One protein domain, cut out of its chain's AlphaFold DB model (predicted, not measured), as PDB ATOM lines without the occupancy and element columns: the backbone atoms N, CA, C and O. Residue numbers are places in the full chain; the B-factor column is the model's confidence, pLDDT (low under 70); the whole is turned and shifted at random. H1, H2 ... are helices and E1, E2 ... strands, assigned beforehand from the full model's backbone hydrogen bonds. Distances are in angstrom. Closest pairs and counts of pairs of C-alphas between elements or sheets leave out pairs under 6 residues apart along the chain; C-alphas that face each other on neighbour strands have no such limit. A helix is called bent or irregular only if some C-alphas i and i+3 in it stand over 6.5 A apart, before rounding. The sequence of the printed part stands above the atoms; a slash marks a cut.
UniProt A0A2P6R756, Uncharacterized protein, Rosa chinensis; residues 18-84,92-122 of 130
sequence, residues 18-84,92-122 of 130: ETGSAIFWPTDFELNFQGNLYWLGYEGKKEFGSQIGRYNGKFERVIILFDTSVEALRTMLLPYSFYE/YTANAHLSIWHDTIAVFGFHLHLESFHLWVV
ATOM      1  N   GLU A  18      -6.169  29.446 -23.390       77.69
ATOM      2  CA  GLU A  18      -6.711  28.371 -22.564       77.69
ATOM      3  C   GLU A  18      -6.442  26.989 -23.144       77.69
ATOM      4  O   GLU A  18      -6.421  26.773 -24.355       77.69
ATOM      5  N   THR A  19      -6.258  26.038 -22.238       76.19
ATOM      6  CA  THR A  19      -6.257  24.604 -22.521       76.19
ATOM      7  C   THR A  19      -7.452  23.959 -21.816       76.19
ATOM      8  O   THR A  19      -8.284  24.633 -21.199       76.19
ATOM      9  N   GLY A  20      -7.561  22.629 -21.884       78.06
ATOM     10  CA  GLY A  20      -8.614  21.903 -21.172       78.06
ATOM     11  C   GLY A  20      -8.618  22.147 -19.654       78.06
ATOM     12  O   GLY A  20      -9.687  22.141 -19.049       78.06
ATOM     13  N   SER A  21      -7.453  22.399 -19.046       77.62
ATOM     14  CA  SER A  21      -7.274  22.481 -17.587       77.62
ATOM     15  C   SER A  21      -6.762  23.832 -17.072       77.62
ATOM     16  O   SER A  21      -7.011  24.168 -15.909       77.62
ATOM     17  N   ALA A  22      -6.076  24.613 -17.906       79.44
ATOM     18  CA  ALA A  22      -5.382  25.829 -17.487       79.44
ATOM     19  C   ALA A  22      -5.774  27.046 -18.328       79.44
ATOM     20  O   ALA A  22      -6.140  26.927 -19.499       79.44
ATOM     21  N   ILE A  23      -5.673  28.218 -17.705       81.12
ATOM     22  CA  ILE A  23      -5.748  29.517 -18.363       81.12
ATOM     23  C   ILE A  23      -4.388  30.191 -18.198       81.12
ATOM     24  O   ILE A  23      -3.810  30.198 -17.110       81.12
ATOM     25  N   PHE A  24      -3.910  30.770 -19.288       80.44
ATOM     26  CA  PHE A  24      -2.674  31.516 -19.366       80.44
ATOM     27  C   PHE A  24      -2.973  32.962 -19.682       80.44
ATOM     28  O   PHE A  24      -3.810  33.277 -20.526       80.44
ATOM     29  N   TRP A  25      -2.234  33.842 -19.039       79.06
ATOM     30  CA  TRP A  25      -2.315  35.266 -19.278       79.06
ATOM     31  C   TRP A  25      -0.948  35.761 -19.708       79.06
ATOM     32  O   TRP A  25      -0.117  36.033 -18.835       79.06
ATOM     33  N   PRO A  26      -0.707  35.828 -21.028       74.62
ATOM     34  CA  PRO A  26       0.478  36.477 -21.552       74.62
ATOM     35  C   PRO A  26       0.534  37.917 -21.045       74.62
ATOM     36  O   PRO A  26      -0.495  38.584 -20.895       74.62
ATOM     37  N   THR A  27       1.737  38.387 -20.748       77.75
ATOM     38  CA  THR A  27       2.008  39.820 -20.639       77.75
ATOM     39  C   THR A  27       2.197  40.391 -22.045       77.75
ATOM     40  O   THR A  27       1.615  39.895 -23.012       77.75
ATOM     41  N   ASP A  28       3.012  41.430 -22.187       70.25
ATOM     42  CA  ASP A  28       3.384  41.937 -23.499       70.25
ATOM     43  C   ASP A  28       4.173  40.885 -24.296       70.25
ATOM     44  O   ASP A  28       4.935  40.092 -23.735       70.25
ATOM     45  N   PHE A  29       3.968  40.874 -25.616       67.94
ATOM     46  CA  PHE A  29       4.747  40.040 -26.526       67.94
ATOM     47  C   PHE A  29       6.226  40.414 -26.427       67.94
ATOM     48  O   PHE A  29       6.577  41.570 -26.672       67.94
ATOM     49  N   GLU A  30       7.089  39.443 -26.118       79.56
ATOM     50  CA  GLU A  30       8.504  39.741 -25.907       79.56
ATOM     51  C   GLU A  30       9.354  39.443 -27.141       79.56
ATOM     52  O   GLU A  30      10.073  40.333 -27.596       79.56
ATOM     53  N   LEU A  31       9.281  38.239 -27.729       88.44
ATOM     54  CA  LEU A  31      10.101  37.921 -28.908       88.44
ATOM     55  C   LEU A  31       9.602  36.739 -29.757       88.44
ATOM     56  O   LEU A  31       8.903  35.841 -29.289       88.44
ATOM     57  N   ASN A  32      10.024  36.733 -31.028       89.62
ATOM     58  CA  ASN A  32       9.944  35.591 -31.944       89.62
ATOM     59  C   ASN A  32      11.361  35.063 -32.195       89.62
ATOM     60  O   ASN A  32      12.243  35.831 -32.583       89.62
ATOM     61  N   PHE A  33      11.570  33.766 -31.992       90.25
ATOM     62  CA  PHE A  33      12.851  33.111 -32.237       90.25
ATOM     63  C   PHE A  33      12.630  31.713 -32.814       90.25
ATOM     64  O   PHE A  33      11.822  30.951 -32.299       90.25
ATOM     65  N   GLN A  34      13.326  31.376 -33.905       88.69
ATOM     66  CA  GLN A  34      13.247  30.063 -34.571       88.69
ATOM     67  C   GLN A  34      11.814  29.580 -34.903       88.69
ATOM     68  O   GLN A  34      11.533  28.387 -34.870       88.69
ATOM     69  N   GLY A  35      10.899  30.496 -35.248       86.12
ATOM     70  CA  GLY A  35       9.509  30.146 -35.586       86.12
ATOM     71  C   GLY A  35       8.592  29.960 -34.373       86.12
ATOM     72  O   GLY A  35       7.425  29.599 -34.526       86.12
ATOM     73  N   ASN A  36       9.095  30.259 -33.180       88.94
ATOM     74  CA  ASN A  36       8.370  30.182 -31.927       88.94
ATOM     75  C   ASN A  36       8.098  31.581 -31.373       88.94
ATOM     76  O   ASN A  36       8.950  32.470 -31.449       88.94
ATOM     77  N   LEU A  37       6.913  31.769 -30.798       89.38
ATOM     78  CA  LEU A  37       6.540  32.993 -30.090       89.38
ATOM     79  C   LEU A  37       6.733  32.784 -28.590       89.38
ATOM     80  O   LEU A  37       6.280  31.770 -28.056       89.38
ATOM     81  N   TYR A  38       7.377  33.744 -27.929       88.75
ATOM     82  CA  TYR A  38       7.689  33.673 -26.506       88.75
ATOM     83  C   TYR A  38       7.141  34.874 -25.749       88.75
ATOM     84  O   TYR A  38       7.292  36.025 -26.176       88.75
ATOM     85  N   TRP A  39       6.542  34.591 -24.595       88.62
ATOM     86  CA  TRP A  39       5.968  35.588 -23.699       88.62
ATOM     87  C   TRP A  39       6.275  35.211 -22.260       88.62
ATOM     88  O   TRP A  39       6.315  34.030 -21.908       88.62
ATOM     89  N   LEU A  40       6.407  36.212 -21.405       87.19
ATOM     90  CA  LEU A  40       6.168  36.000 -19.988       87.19
ATOM     91  C   LEU A  40       4.664  35.995 -19.734       87.19
ATOM     92  O   LEU A  40       3.866  36.526 -20.507       87.19
ATOM     93  N   GLY A  41       4.253  35.348 -18.658       83.81
ATOM     94  CA  GLY A  41       2.849  35.295 -18.315       83.81
ATOM     95  C   GLY A  41       2.589  34.636 -16.984       83.81
ATOM     96  O   GLY A  41       3.496  34.377 -16.191       83.81
ATOM     97  N   TYR A  42       1.310  34.381 -16.754       83.62
ATOM     98  CA  TYR A  42       0.818  33.706 -15.568       83.62
ATOM     99  C   TYR A  42       0.002  32.490 -15.979       83.62
ATOM    100  O   TYR A  42      -0.879  32.605 -16.828       83.62
ATOM    101  N   GLU A  43       0.267  31.354 -15.353       84.94
ATOM    102  CA  GLU A  43      -0.546  30.150 -15.434       84.94
ATOM    103  C   GLU A  43      -1.449  30.062 -14.204       84.94
ATOM    104  O   GLU A  43      -1.037  30.326 -13.071       84.94
ATOM    105  N   GLY A  44      -2.707  29.684 -14.416       81.44
ATOM    106  CA  GLY A  44      -3.604  29.341 -13.327       81.44
ATOM    107  C   GLY A  44      -4.658  28.329 -13.731       81.44
ATOM    108  O   GLY A  44      -5.003  28.165 -14.902       81.44
ATOM    109  N   LYS A  45      -5.210  27.643 -12.729       77.12
ATOM    110  CA  LYS A  45      -6.256  26.649 -12.969       77.12
ATOM    111  C   LYS A  45      -7.538  27.323 -13.443       77.12
ATOM    112  O   LYS A  45      -7.963  28.338 -12.889       77.12
ATOM    113  N   LYS A  46      -8.199  26.697 -14.418       71.31
ATOM    114  CA  LYS A  46      -9.436  27.201 -15.033       71.31
ATOM    115  C   LYS A  46     -10.565  27.446 -14.024       71.31
ATOM    116  O   LYS A  46     -11.305  28.417 -14.151       71.31
ATOM    117  N   GLU A  47     -10.634  26.639 -12.965       70.25
ATOM    118  CA  GLU A  47     -11.572  26.802 -11.839       70.25
ATOM    119  C   GLU A  47     -11.424  28.139 -11.086       70.25
ATOM    120  O   GLU A  47     -12.363  28.592 -10.433       70.25
ATOM    121  N   PHE A  48     -10.270  28.806 -11.206       64.06
ATOM    122  CA  PHE A  48      -9.981  30.094 -10.573       64.06
ATOM    123  C   PHE A  48      -9.985  31.275 -11.553       64.06
ATOM    124  O   PHE A  48      -9.570  32.365 -11.157       64.06
ATOM    125  N   GLY A  49     -10.479  31.089 -12.788       56.81
ATOM    126  CA  GLY A  49     -10.376  31.996 -13.948       56.81
ATOM    127  C   GLY A  49     -10.954  33.416 -13.825       56.81
ATOM    128  O   GLY A  49     -11.087  34.114 -14.825       56.81
ATOM    129  N   SER A  50     -11.293  33.879 -12.623       62.25
ATOM    130  CA  SER A  50     -11.613  35.285 -12.370       62.25
ATOM    131  C   SER A  50     -10.338  36.136 -12.284       62.25
ATOM    132  O   SER A  50      -9.346  35.721 -11.685       62.25
ATOM    133  N   GLN A  51     -10.386  37.380 -12.776       56.09
ATOM    134  CA  GLN A  51      -9.314  38.370 -12.572       56.09
ATOM    135  C   GLN A  51      -8.974  38.590 -11.084       56.09
ATOM    136  O   GLN A  51      -7.849  38.944 -10.751       56.09
ATOM    137  N   ILE A  52      -9.926  38.326 -10.182       48.94
ATOM    138  CA  ILE A  52      -9.744  38.374  -8.722       48.94
ATOM    139  C   ILE A  52      -8.776  37.283  -8.248       48.94
ATOM    140  O   ILE A  52      -8.014  37.491  -7.305       48.94
ATOM    141  N   GLY A  53      -8.754  36.137  -8.930       53.50
ATOM    142  CA  GLY A  53      -7.753  35.107  -8.715       53.50
ATOM    143  C   GLY A  53      -6.343  35.672  -8.869       53.50
ATOM    144  O   GLY A  53      -5.530  35.458  -7.969       53.50
ATOM    145  N   ARG A  54      -6.063  36.391  -9.972       53.53
ATOM    146  CA  ARG A  54      -4.714  36.880 -10.333       53.53
ATOM    147  C   ARG A  54      -4.020  37.614  -9.177       53.53
ATOM    148  O   ARG A  54      -2.822  37.457  -8.987       53.53
ATOM    149  N   TYR A  55      -4.784  38.356  -8.374       53.53
ATOM    150  CA  TYR A  55      -4.280  39.119  -7.226       53.53
ATOM    151  C   TYR A  55      -4.143  38.306  -5.930       53.53
ATOM    152  O   TYR A  55      -3.407  38.705  -5.033       53.53
ATOM    153  N   ASN A  56      -4.803  37.151  -5.826       55.44
ATOM    154  CA  ASN A  56      -4.810  36.304  -4.630       55.44
ATOM    155  C   ASN A  56      -3.655  35.281  -4.588       55.44
ATOM    156  O   ASN A  56      -3.727  34.315  -3.829       55.44
ATOM    157  N   GLY A  57      -2.610  35.453  -5.408       56.66
ATOM    158  CA  GLY A  57      -1.383  34.646  -5.340       56.66
ATOM    159  C   GLY A  57      -1.529  33.183  -5.775       56.66
ATOM    160  O   GLY A  57      -0.672  32.368  -5.461       56.66
ATOM    161  N   LYS A  58      -2.605  32.825  -6.486       65.69
ATOM    162  CA  LYS A  58      -2.851  31.451  -6.974       65.69
ATOM    163  C   LYS A  58      -2.289  31.173  -8.376       65.69
ATOM    164  O   LYS A  58      -2.733  30.228  -9.024       65.69
ATOM    165  N   PHE A  59      -1.398  32.031  -8.863       73.19
ATOM    166  CA  PHE A  59      -0.933  32.026 -10.246       73.19
ATOM    167  C   PHE A  59       0.577  31.921 -10.265       73.19
ATOM    168  O   PHE A  59       1.264  32.664  -9.562       73.19
ATOM    169  N   GLU A  60       1.072  31.004 -11.075       80.81
ATOM    170  CA  GLU A  60       2.497  30.783 -11.245       80.81
ATOM    171  C   GLU A  60       2.963  31.628 -12.425       80.81
ATOM    172  O   GLU A  60       2.330  31.640 -13.479       80.81
ATOM    173  N   ARG A  61       4.052  32.384 -12.254       83.25
ATOM    174  CA  ARG A  61       4.701  33.018 -13.404       83.25
ATOM    175  C   ARG A  61       5.231  31.933 -14.330       83.25
ATOM    176  O   ARG A  61       5.667  30.898 -13.855       83.25
ATOM    177  N   VAL A  62       5.212  32.151 -15.629       86.56
ATOM    178  CA  VAL A  62       5.703  31.173 -16.601       86.56
ATOM    179  C   VAL A  62       6.312  31.886 -17.798       86.56
ATOM    180  O   VAL A  62       5.920  33.005 -18.133       86.56
ATOM    181  N   ILE A  63       7.249  31.215 -18.455       88.81
ATOM    182  CA  ILE A  63       7.567  31.451 -19.857       88.81
ATOM    183  C   ILE A  63       6.566  30.639 -20.662       88.81
ATOM    184  O   ILE A  63       6.427  29.432 -20.462       88.81
ATOM    185  N   ILE A  64       5.869  31.299 -21.568       88.69
ATOM    186  CA  ILE A  64       4.916  30.679 -22.467       88.69
ATOM    187  C   ILE A  64       5.541  30.657 -23.859       88.69
ATOM    188  O   ILE A  64       6.068  31.661 -24.337       88.69
ATOM    189  N   LEU A  65       5.477  29.494 -24.491       89.06
ATOM    190  CA  LEU A  65       5.996  29.207 -25.817       89.06
ATOM    191  C   LEU A  65       4.841  28.745 -26.704       89.06
ATOM    192  O   LEU A  65       4.147  27.784 -26.370       89.06
ATOM    193  N   PHE A  66       4.676  29.378 -27.861       86.69
ATOM    194  CA  PHE A  66       3.810  28.879 -28.922       86.69
ATOM    195  C   PHE A  66       4.609  28.537 -30.172       86.69
ATOM    196  O   PHE A  66       5.181  29.412 -30.827       86.69
ATOM    197  N   ASP A  67       4.623  27.246 -30.488       86.94
ATOM    198  CA  ASP A  67       5.221  26.709 -31.700       86.94
ATOM    199  C   ASP A  67       4.241  26.871 -32.857       86.94
ATOM    200  O   ASP A  67       3.196  26.219 -32.914       86.94
ATOM    201  N   THR A  68       4.582  27.767 -33.783       84.12
ATOM    202  CA  THR A  68       3.709  28.103 -34.913       84.12
ATOM    203  C   THR A  68       3.659  27.008 -35.976       84.12
ATOM    204  O   THR A  68       2.724  26.983 -36.771       84.12
ATOM    205  N   SER A  69       4.632  26.088 -35.998       82.94
ATOM    206  CA  SER A  69       4.716  25.028 -37.006       82.94
ATOM    207  C   SER A  69       3.743  23.881 -36.733       82.94
ATOM    208  O   SER A  69       3.192  23.293 -37.665       82.94
ATOM    209  N   VAL A  70       3.516  23.584 -35.452       85.69
ATOM    210  CA  VAL A  70       2.611  22.521 -34.983       85.69
ATOM    211  C   VAL A  70       1.421  23.053 -34.186       85.69
ATOM    212  O   VAL A  70       0.635  22.262 -33.672       85.69
ATOM    213  N   GLU A  71       1.286  24.377 -34.089       83.75
ATOM    214  CA  GLU A  71       0.225  25.075 -33.352       83.75
ATOM    215  C   GLU A  71       0.119  24.599 -31.886       83.75
ATOM    216  O   GLU A  71      -0.973  24.405 -31.350       83.75
ATOM    217  N   ALA A  72       1.265  24.384 -31.227       82.88
ATOM    218  CA  ALA A  72       1.331  23.825 -29.876       82.88
ATOM    219  C   ALA A  72       1.766  24.864 -28.839       82.88
ATOM    220  O   ALA A  72       2.766  25.559 -29.013       82.88
ATOM    221  N   LEU A  73       1.039  24.909 -27.722       84.31
ATOM    222  CA  LEU A  73       1.351  25.741 -26.564       84.31
ATOM    223  C   LEU A  73       2.142  24.933 -25.526       84.31
ATOM    224  O   LEU A  73       1.757  23.814 -25.184       84.31
ATOM    225  N   ARG A  74       3.229  25.505 -25.010       87.06
ATOM    226  CA  ARG A  74       4.059  24.947 -23.934       87.06
ATOM    227  C   ARG A  74       4.342  26.020 -22.890       87.06
ATOM    228  O   ARG A  74       4.392  27.204 -23.221       87.06
ATOM    229  N   THR A  75       4.572  25.604 -21.652       86.31
ATOM    230  CA  THR A  75       4.974  26.504 -20.569       86.31
ATOM    231  C   THR A  75       6.175  25.970 -19.811       86.31
ATOM    232  O   THR A  75       6.458  24.773 -19.810       86.31
ATOM    233  N   MET A  76       6.905  26.890 -19.192       87.50
ATOM    234  CA  MET A  76       8.010  26.603 -18.290       87.50
ATOM    235  C   MET A  76       7.921  27.550 -17.100       87.50
ATOM    236  O   MET A  76       7.712  28.750 -17.277       87.50
ATOM    237  N   LEU A  77       8.095  27.029 -15.890       87.12
ATOM    238  CA  LEU A  77       8.207  27.868 -14.704       87.12
ATOM    239  C   LEU A  77       9.472  28.727 -14.795       87.12
ATOM    240  O   LEU A  77      10.530  28.274 -15.228       87.12
ATOM    241  N   LEU A  78       9.367  29.979 -14.369       81.75
ATOM    242  CA  LEU A  78      10.532  30.803 -14.109       81.75
ATOM    243  C   LEU A  78      11.422  30.165 -13.012       81.75
ATOM    244  O   LEU A  78      11.014  29.269 -12.265       81.75
ATOM    245  N   PRO A  79      12.657  30.648 -12.859       80.38
ATOM    246  CA  PRO A  79      13.474  30.354 -11.687       80.38
ATOM    247  C   PRO A  79      12.840  30.865 -10.380       80.38
ATOM    248  O   PRO A  79      12.196  31.912 -10.363       80.38
ATOM    249  N   TYR A  80      13.081  30.176  -9.258       76.00
ATOM    250  CA  TYR A  80      12.497  30.499  -7.941       76.00
ATOM    251  C   TYR A  80      12.722  31.954  -7.480       76.00
ATOM    252  O   TYR A  80      11.851  32.556  -6.858       76.00
ATOM    253  N   SER A  81      13.849  32.554  -7.864       72.44
ATOM    254  CA  SER A  81      14.191  33.972  -7.651       72.44
ATOM    255  C   SER A  81      13.186  34.976  -8.239       72.44
ATOM    256  O   SER A  81      13.286  36.173  -7.964       72.44
ATOM    257  N   PHE A  82      12.233  34.514  -9.056       74.50
ATOM    258  CA  PHE A  82      11.123  35.303  -9.590       74.50
ATOM    259  C   PHE A  82       9.783  35.107  -8.848       74.50
ATOM    260  O   PHE A  82       8.819  35.784  -9.218       74.50
ATOM    261  N   TYR A  83       9.693  34.219  -7.842       70.38
ATOM    262  CA  TYR A  83       8.428  33.821  -7.187       70.38
ATOM    263  C   TYR A  83       8.271  34.200  -5.718       70.38
ATOM    264  O   TYR A  83       7.183  33.984  -5.191       70.38
ATOM    265  N   GLU A  84       9.295  34.709  -5.032       58.59
ATOM    266  CA  GLU A  84       9.228  34.861  -3.573       58.59
ATOM    267  C   GLU A  84       7.996  35.666  -3.099       58.59
ATOM    268  O   GLU A  84       7.865  36.856  -3.411       58.59
ATOM    269  N   TYR A  92      12.952  42.578  -4.891       52.16
ATOM    270  CA  TYR A  92      12.282  42.634  -6.198       52.16
ATOM    271  C   TYR A  92      13.192  42.224  -7.356       52.16
ATOM    272  O   TYR A  92      13.892  43.099  -7.847       52.16
ATOM    273  N   THR A  93      13.079  41.012  -7.915       53.59
ATOM    274  CA  THR A  93      13.361  40.834  -9.356       53.59
ATOM    275  C   THR A  93      12.172  41.407 -10.135       53.59
ATOM    276  O   THR A  93      11.235  40.699 -10.516       53.59
ATOM    277  N   ALA A  94      12.149  42.732 -10.263       57.22
ATOM    278  CA  ALA A  94      11.166  43.442 -11.067       57.22
ATOM    279  C   ALA A  94      11.589  43.393 -12.538       57.22
ATOM    280  O   ALA A  94      12.780  43.362 -12.846       57.22
ATOM    281  N   ASN A  95      10.609  43.421 -13.442       68.81
ATOM    282  CA  ASN A  95      10.848  43.534 -14.883       68.81
ATOM    283  C   ASN A  95      11.700  42.375 -15.422       68.81
ATOM    284  O   ASN A  95      12.823  42.554 -15.894       68.81
ATOM    285  N   ALA A  96      11.156  41.164 -15.282       79.62
ATOM    286  CA  ALA A  96      11.656  40.028 -16.035       79.62
ATOM    287  C   ALA A  96      11.443  40.302 -17.532       79.62
ATOM    288  O   ALA A  96      10.383  40.806 -17.900       79.62
ATOM    289  N   HIS A  97      12.433  39.974 -18.354       85.44
ATOM    290  CA  HIS A  97      12.383  40.107 -19.803       85.44
ATOM    291  C   HIS A  97      13.078  38.928 -20.465       85.44
ATOM    292  O   HIS A  97      14.158  38.512 -20.043       85.44
ATOM    293  N   LEU A  98      12.488  38.415 -21.532       89.50
ATOM    294  CA  LEU A  98      13.090  37.414 -22.390       89.50
ATOM    295  C   LEU A  98      14.025  38.082 -23.396       89.50
ATOM    296  O   LEU A  98      13.771  39.165 -23.923       89.50
ATOM    297  N   SER A  99      15.129  37.408 -23.679       90.38
ATOM    298  CA  SER A  99      16.079  37.806 -24.708       90.38
ATOM    299  C   SER A  99      16.723  36.581 -25.345       90.38
ATOM    300  O   SER A  99      16.601  35.465 -24.842       90.38
ATOM    301  N   ILE A 100      17.418  36.791 -26.458       89.62
ATOM    302  CA  ILE A 100      18.198  35.749 -27.124       89.62
ATOM    303  C   ILE A 100      19.646  35.863 -26.640       89.62
ATOM    304  O   ILE A 100      20.256  36.929 -26.724       89.62
ATOM    305  N   TRP A 101      20.210  34.758 -26.160       88.00
ATOM    306  CA  TRP A 101      21.591  34.650 -25.698       88.00
ATOM    307  C   TRP A 101      22.253  33.429 -26.334       88.00
ATOM    308  O   TRP A 101      21.849  32.314 -26.044       88.00
ATOM    309  N   HIS A 102      23.272  33.626 -27.178       87.75
ATOM    310  CA  HIS A 102      24.005  32.538 -27.857       87.75
ATOM    311  C   HIS A 102      23.088  31.444 -28.440       87.75
ATOM    312  O   HIS A 102      23.237  30.267 -28.125       87.75
ATOM    313  N   ASP A 103      22.123  31.853 -29.264       86.00
ATOM    314  CA  ASP A 103      21.155  30.967 -29.926       86.00
ATOM    315  C   ASP A 103      20.202  30.191 -28.997       86.00
ATOM    316  O   ASP A 103      19.529  29.259 -29.436       86.00
ATOM    317  N   THR A 104      20.070  30.609 -27.738       87.81
ATOM    318  CA  THR A 104      19.028  30.128 -26.825       87.81
ATOM    319  C   THR A 104      18.244  31.288 -26.205       87.81
ATOM    320  O   THR A 104      18.619  32.458 -26.318       87.81
ATOM    321  N   ILE A 105      17.112  30.970 -25.583       89.56
ATOM    322  CA  ILE A 105      16.293  31.923 -24.843       89.56
ATOM    323  C   ILE A 105      16.871  32.099 -23.444       89.56
ATOM    324  O   ILE A 105      17.177  31.134 -22.746       89.56
ATOM    325  N   ALA A 106      16.982  33.348 -23.017       89.69
ATOM    326  CA  ALA A 106      17.354  33.712 -21.665       89.69
ATOM    327  C   ALA A 106      16.282  34.597 -21.035       89.69
ATOM    328  O   ALA A 106      15.664  35.419 -21.707       89.69
ATOM    329  N   VAL A 107      16.100  34.450 -19.727       88.31
ATOM    330  CA  VAL A 107      15.344  35.377 -18.891       88.31
ATOM    331  C   VAL A 107      16.341  36.285 -18.186       88.31
ATOM    332  O   VAL A 107      17.239  35.827 -17.477       88.31
ATOM    333  N   PHE A 108      16.167  37.583 -18.357       84.69
ATOM    334  CA  PHE A 108      16.854  38.625 -17.617       84.69
ATOM    335  C   PHE A 108      15.912  39.193 -16.559       84.69
ATOM    336  O   PHE A 108      14.738  39.414 -16.835       84.69
ATOM    337  N   GLY A 109      16.412  39.451 -15.356       79.44
ATOM    338  CA  GLY A 109      15.651  40.119 -14.304       79.44
ATOM    339  C   GLY A 109      16.496  41.158 -13.581       79.44
ATOM    340  O   GLY A 109      17.667  40.907 -13.280       79.44
ATOM    341  N   PHE A 110      15.903  42.318 -13.288       70.62
ATOM    342  CA  PHE A 110      16.585  43.387 -12.563       70.62
ATOM    343  C   PHE A 110      16.148  43.449 -11.105       70.62
ATOM    344  O   PHE A 110      14.957  43.551 -10.796       70.62
ATOM    345  N   HIS A 111      17.128  43.440 -10.203       68.94
ATOM    346  CA  HIS A 111      16.875  43.545  -8.784       68.94
ATOM    347  C   HIS A 111      16.939  44.992  -8.288       68.94
ATOM    348  O   HIS A 111      18.003  45.485  -7.911       68.94
ATOM    349  N   LEU A 112      15.787  45.672  -8.230       60.72
ATOM    350  CA  LEU A 112      15.708  47.118  -7.946       60.72
ATOM    351  C   LEU A 112      16.377  47.544  -6.629       60.72
ATOM    352  O   LEU A 112      16.820  48.680  -6.514       60.72
ATOM    353  N   HIS A 113      16.452  46.659  -5.632       63.44
ATOM    354  CA  HIS A 113      17.006  46.987  -4.309       63.44
ATOM    355  C   HIS A 113      18.443  46.549  -4.072       63.44
ATOM    356  O   HIS A 113      19.072  47.040  -3.141       63.44
ATOM    357  N   LEU A 114      18.944  45.612  -4.870       64.75
ATOM    358  CA  LEU A 114      20.308  45.100  -4.710       64.75
ATOM    359  C   LEU A 114      21.232  45.659  -5.792       64.75
ATOM    360  O   LEU A 114      22.408  45.319  -5.805       64.75
ATOM    361  N   GLU A 115      20.682  46.471  -6.707       67.06
ATOM    362  CA  GLU A 115      21.353  46.941  -7.923       67.06
ATOM    363  C   GLU A 115      22.040  45.792  -8.683       67.06
ATOM    364  O   GLU A 115      23.046  45.977  -9.366       67.06
ATOM    365  N   SER A 116      21.491  44.581  -8.561       69.88
ATOM    366  CA  SER A 116      22.006  43.377  -9.194       69.88
ATOM    367  C   SER A 116      21.126  42.997 -10.373       69.88
ATOM    368  O   SER A 116      19.912  43.197 -10.376       69.88
ATOM    369  N   PHE A 117      21.748  42.427 -11.396       72.94
ATOM    370  CA  PHE A 117      21.036  41.766 -12.473       72.94
ATOM    371  C   PHE A 117      21.243  40.269 -12.348       72.94
ATOM    372  O   PHE A 117      22.289  39.796 -11.899       72.94
ATOM    373  N   HIS A 118      20.237  39.528 -12.772       75.62
ATOM    374  CA  HIS A 118      20.308  38.088 -12.829       75.62
ATOM    375  C   HIS A 118      19.926  37.631 -14.234       75.62
ATOM    376  O   HIS A 118      19.008  38.168 -14.857       75.62
ATOM    377  N   LEU A 119      20.678  36.656 -14.733       83.19
ATOM    378  CA  LEU A 119      20.516  36.082 -16.058       83.19
ATOM    379  C   LEU A 119      20.341  34.577 -15.898       83.19
ATOM    380  O   LEU A 119      21.173  33.916 -15.277       83.19
ATOM    381  N   TRP A 120      19.277  34.050 -16.486       85.25
ATOM    382  CA  TRP A 120      19.002  32.622 -16.540       85.25
ATOM    383  C   TRP A 120      18.857  32.211 -17.989       85.25
ATOM    384  O   TRP A 120      18.137  32.852 -18.746       85.25
ATOM    385  N   VAL A 121      19.544  31.148 -18.375       84.94
ATOM    386  CA  VAL A 121      19.479  30.595 -19.725       84.94
ATOM    387  C   VAL A 121      18.589  29.361 -19.688       84.94
ATOM    388  O   VAL A 121      18.713  28.543 -18.776       84.94
ATOM    389  N   VAL A 122      17.685  29.235 -20.658       79.69
ATOM    390  CA  VAL A 122      16.894  28.019 -20.838       79.69
ATOM    391  C   VAL A 122      17.805  26.972 -21.476       79.69
ATOM    392  O   VAL A 122      18.153  27.082 -22.650       79.69
TER     393      VAL A 122
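AT A GLANCE: This is residues 18 to 84 and 92 to 122 of the 130 residues of an uncharacterized protein of Rosa chinensis (UniProt A0A2P6R756). Two antiparallel sheets, the strongly twisted E1 E2 E3 E4 and the smaller E5 E6 E7, make a sandwich only partly face to face, E5 packing on the bent strands E1 and E2. The short helix H1 grazes the larger sheet, far from the smaller one. Printed are 98 residues, mostly strand, with seven named strands and one named helix in the order E1 E2 H1 E3 E4 E5 E6 E7. The whole is compact, radius of gyration of the C-alphas 14.1 A, and flat, spanning 38 by 36 by 19 A.

HOW THE PARTS SIT: Start at E1, residues 22 to 33, which bends by 90 degrees at residue 28 and forms a hairpin with E2, residues 36 to 45; N 25 and O 42, 2.9 A, are within hydrogen-bond range. Next to E2 find antiparallel E3, residues 60 to 67, with N 39 and O 64 at 3.0 A. E3 forms a hairpin with E4, residues 72 to 77, with N 65 and O 74 at 2.8 A. H1, residues 51 to 55, only grazes this sheet with residues 53 to 54; 0 of its 1 O i to N i+4 pairs and 1 of its 2 O i to N i+3 pairs are within range. E5, residues 93 to 101, E6, residues 104 to 111, and E7, residues 116 to 121, form a meander, each strand the antiparallel neighbour of the one before; see N 99 and O 106, 2.9 A, and N 109 and O 118, 2.9 A. The sheets' strands stand at 48 degrees; the closest C-alphas of E1 and E5, Glu 30 and Leu 98, are 6.2 A apart.

IN THESE COORDINATES: Find C-alpha 22 at (-5.382, 25.829, -17.487); E1 runs 24.6 A from there. E2 spans 24.2 A, E3 21.0 A and E6 22.6 A. E7 ends at C-alpha 121, (19.479, 30.595, -19.725).

THE WHOLE: The C-alphas farthest apart, Val 70 and His 113, are 41.8 A apart. Residues 85 to 91 are cut out, with 8.8 A between C-alphas 84 and 92. Confidence is under 70 in 23 residues, among them 48 to 58.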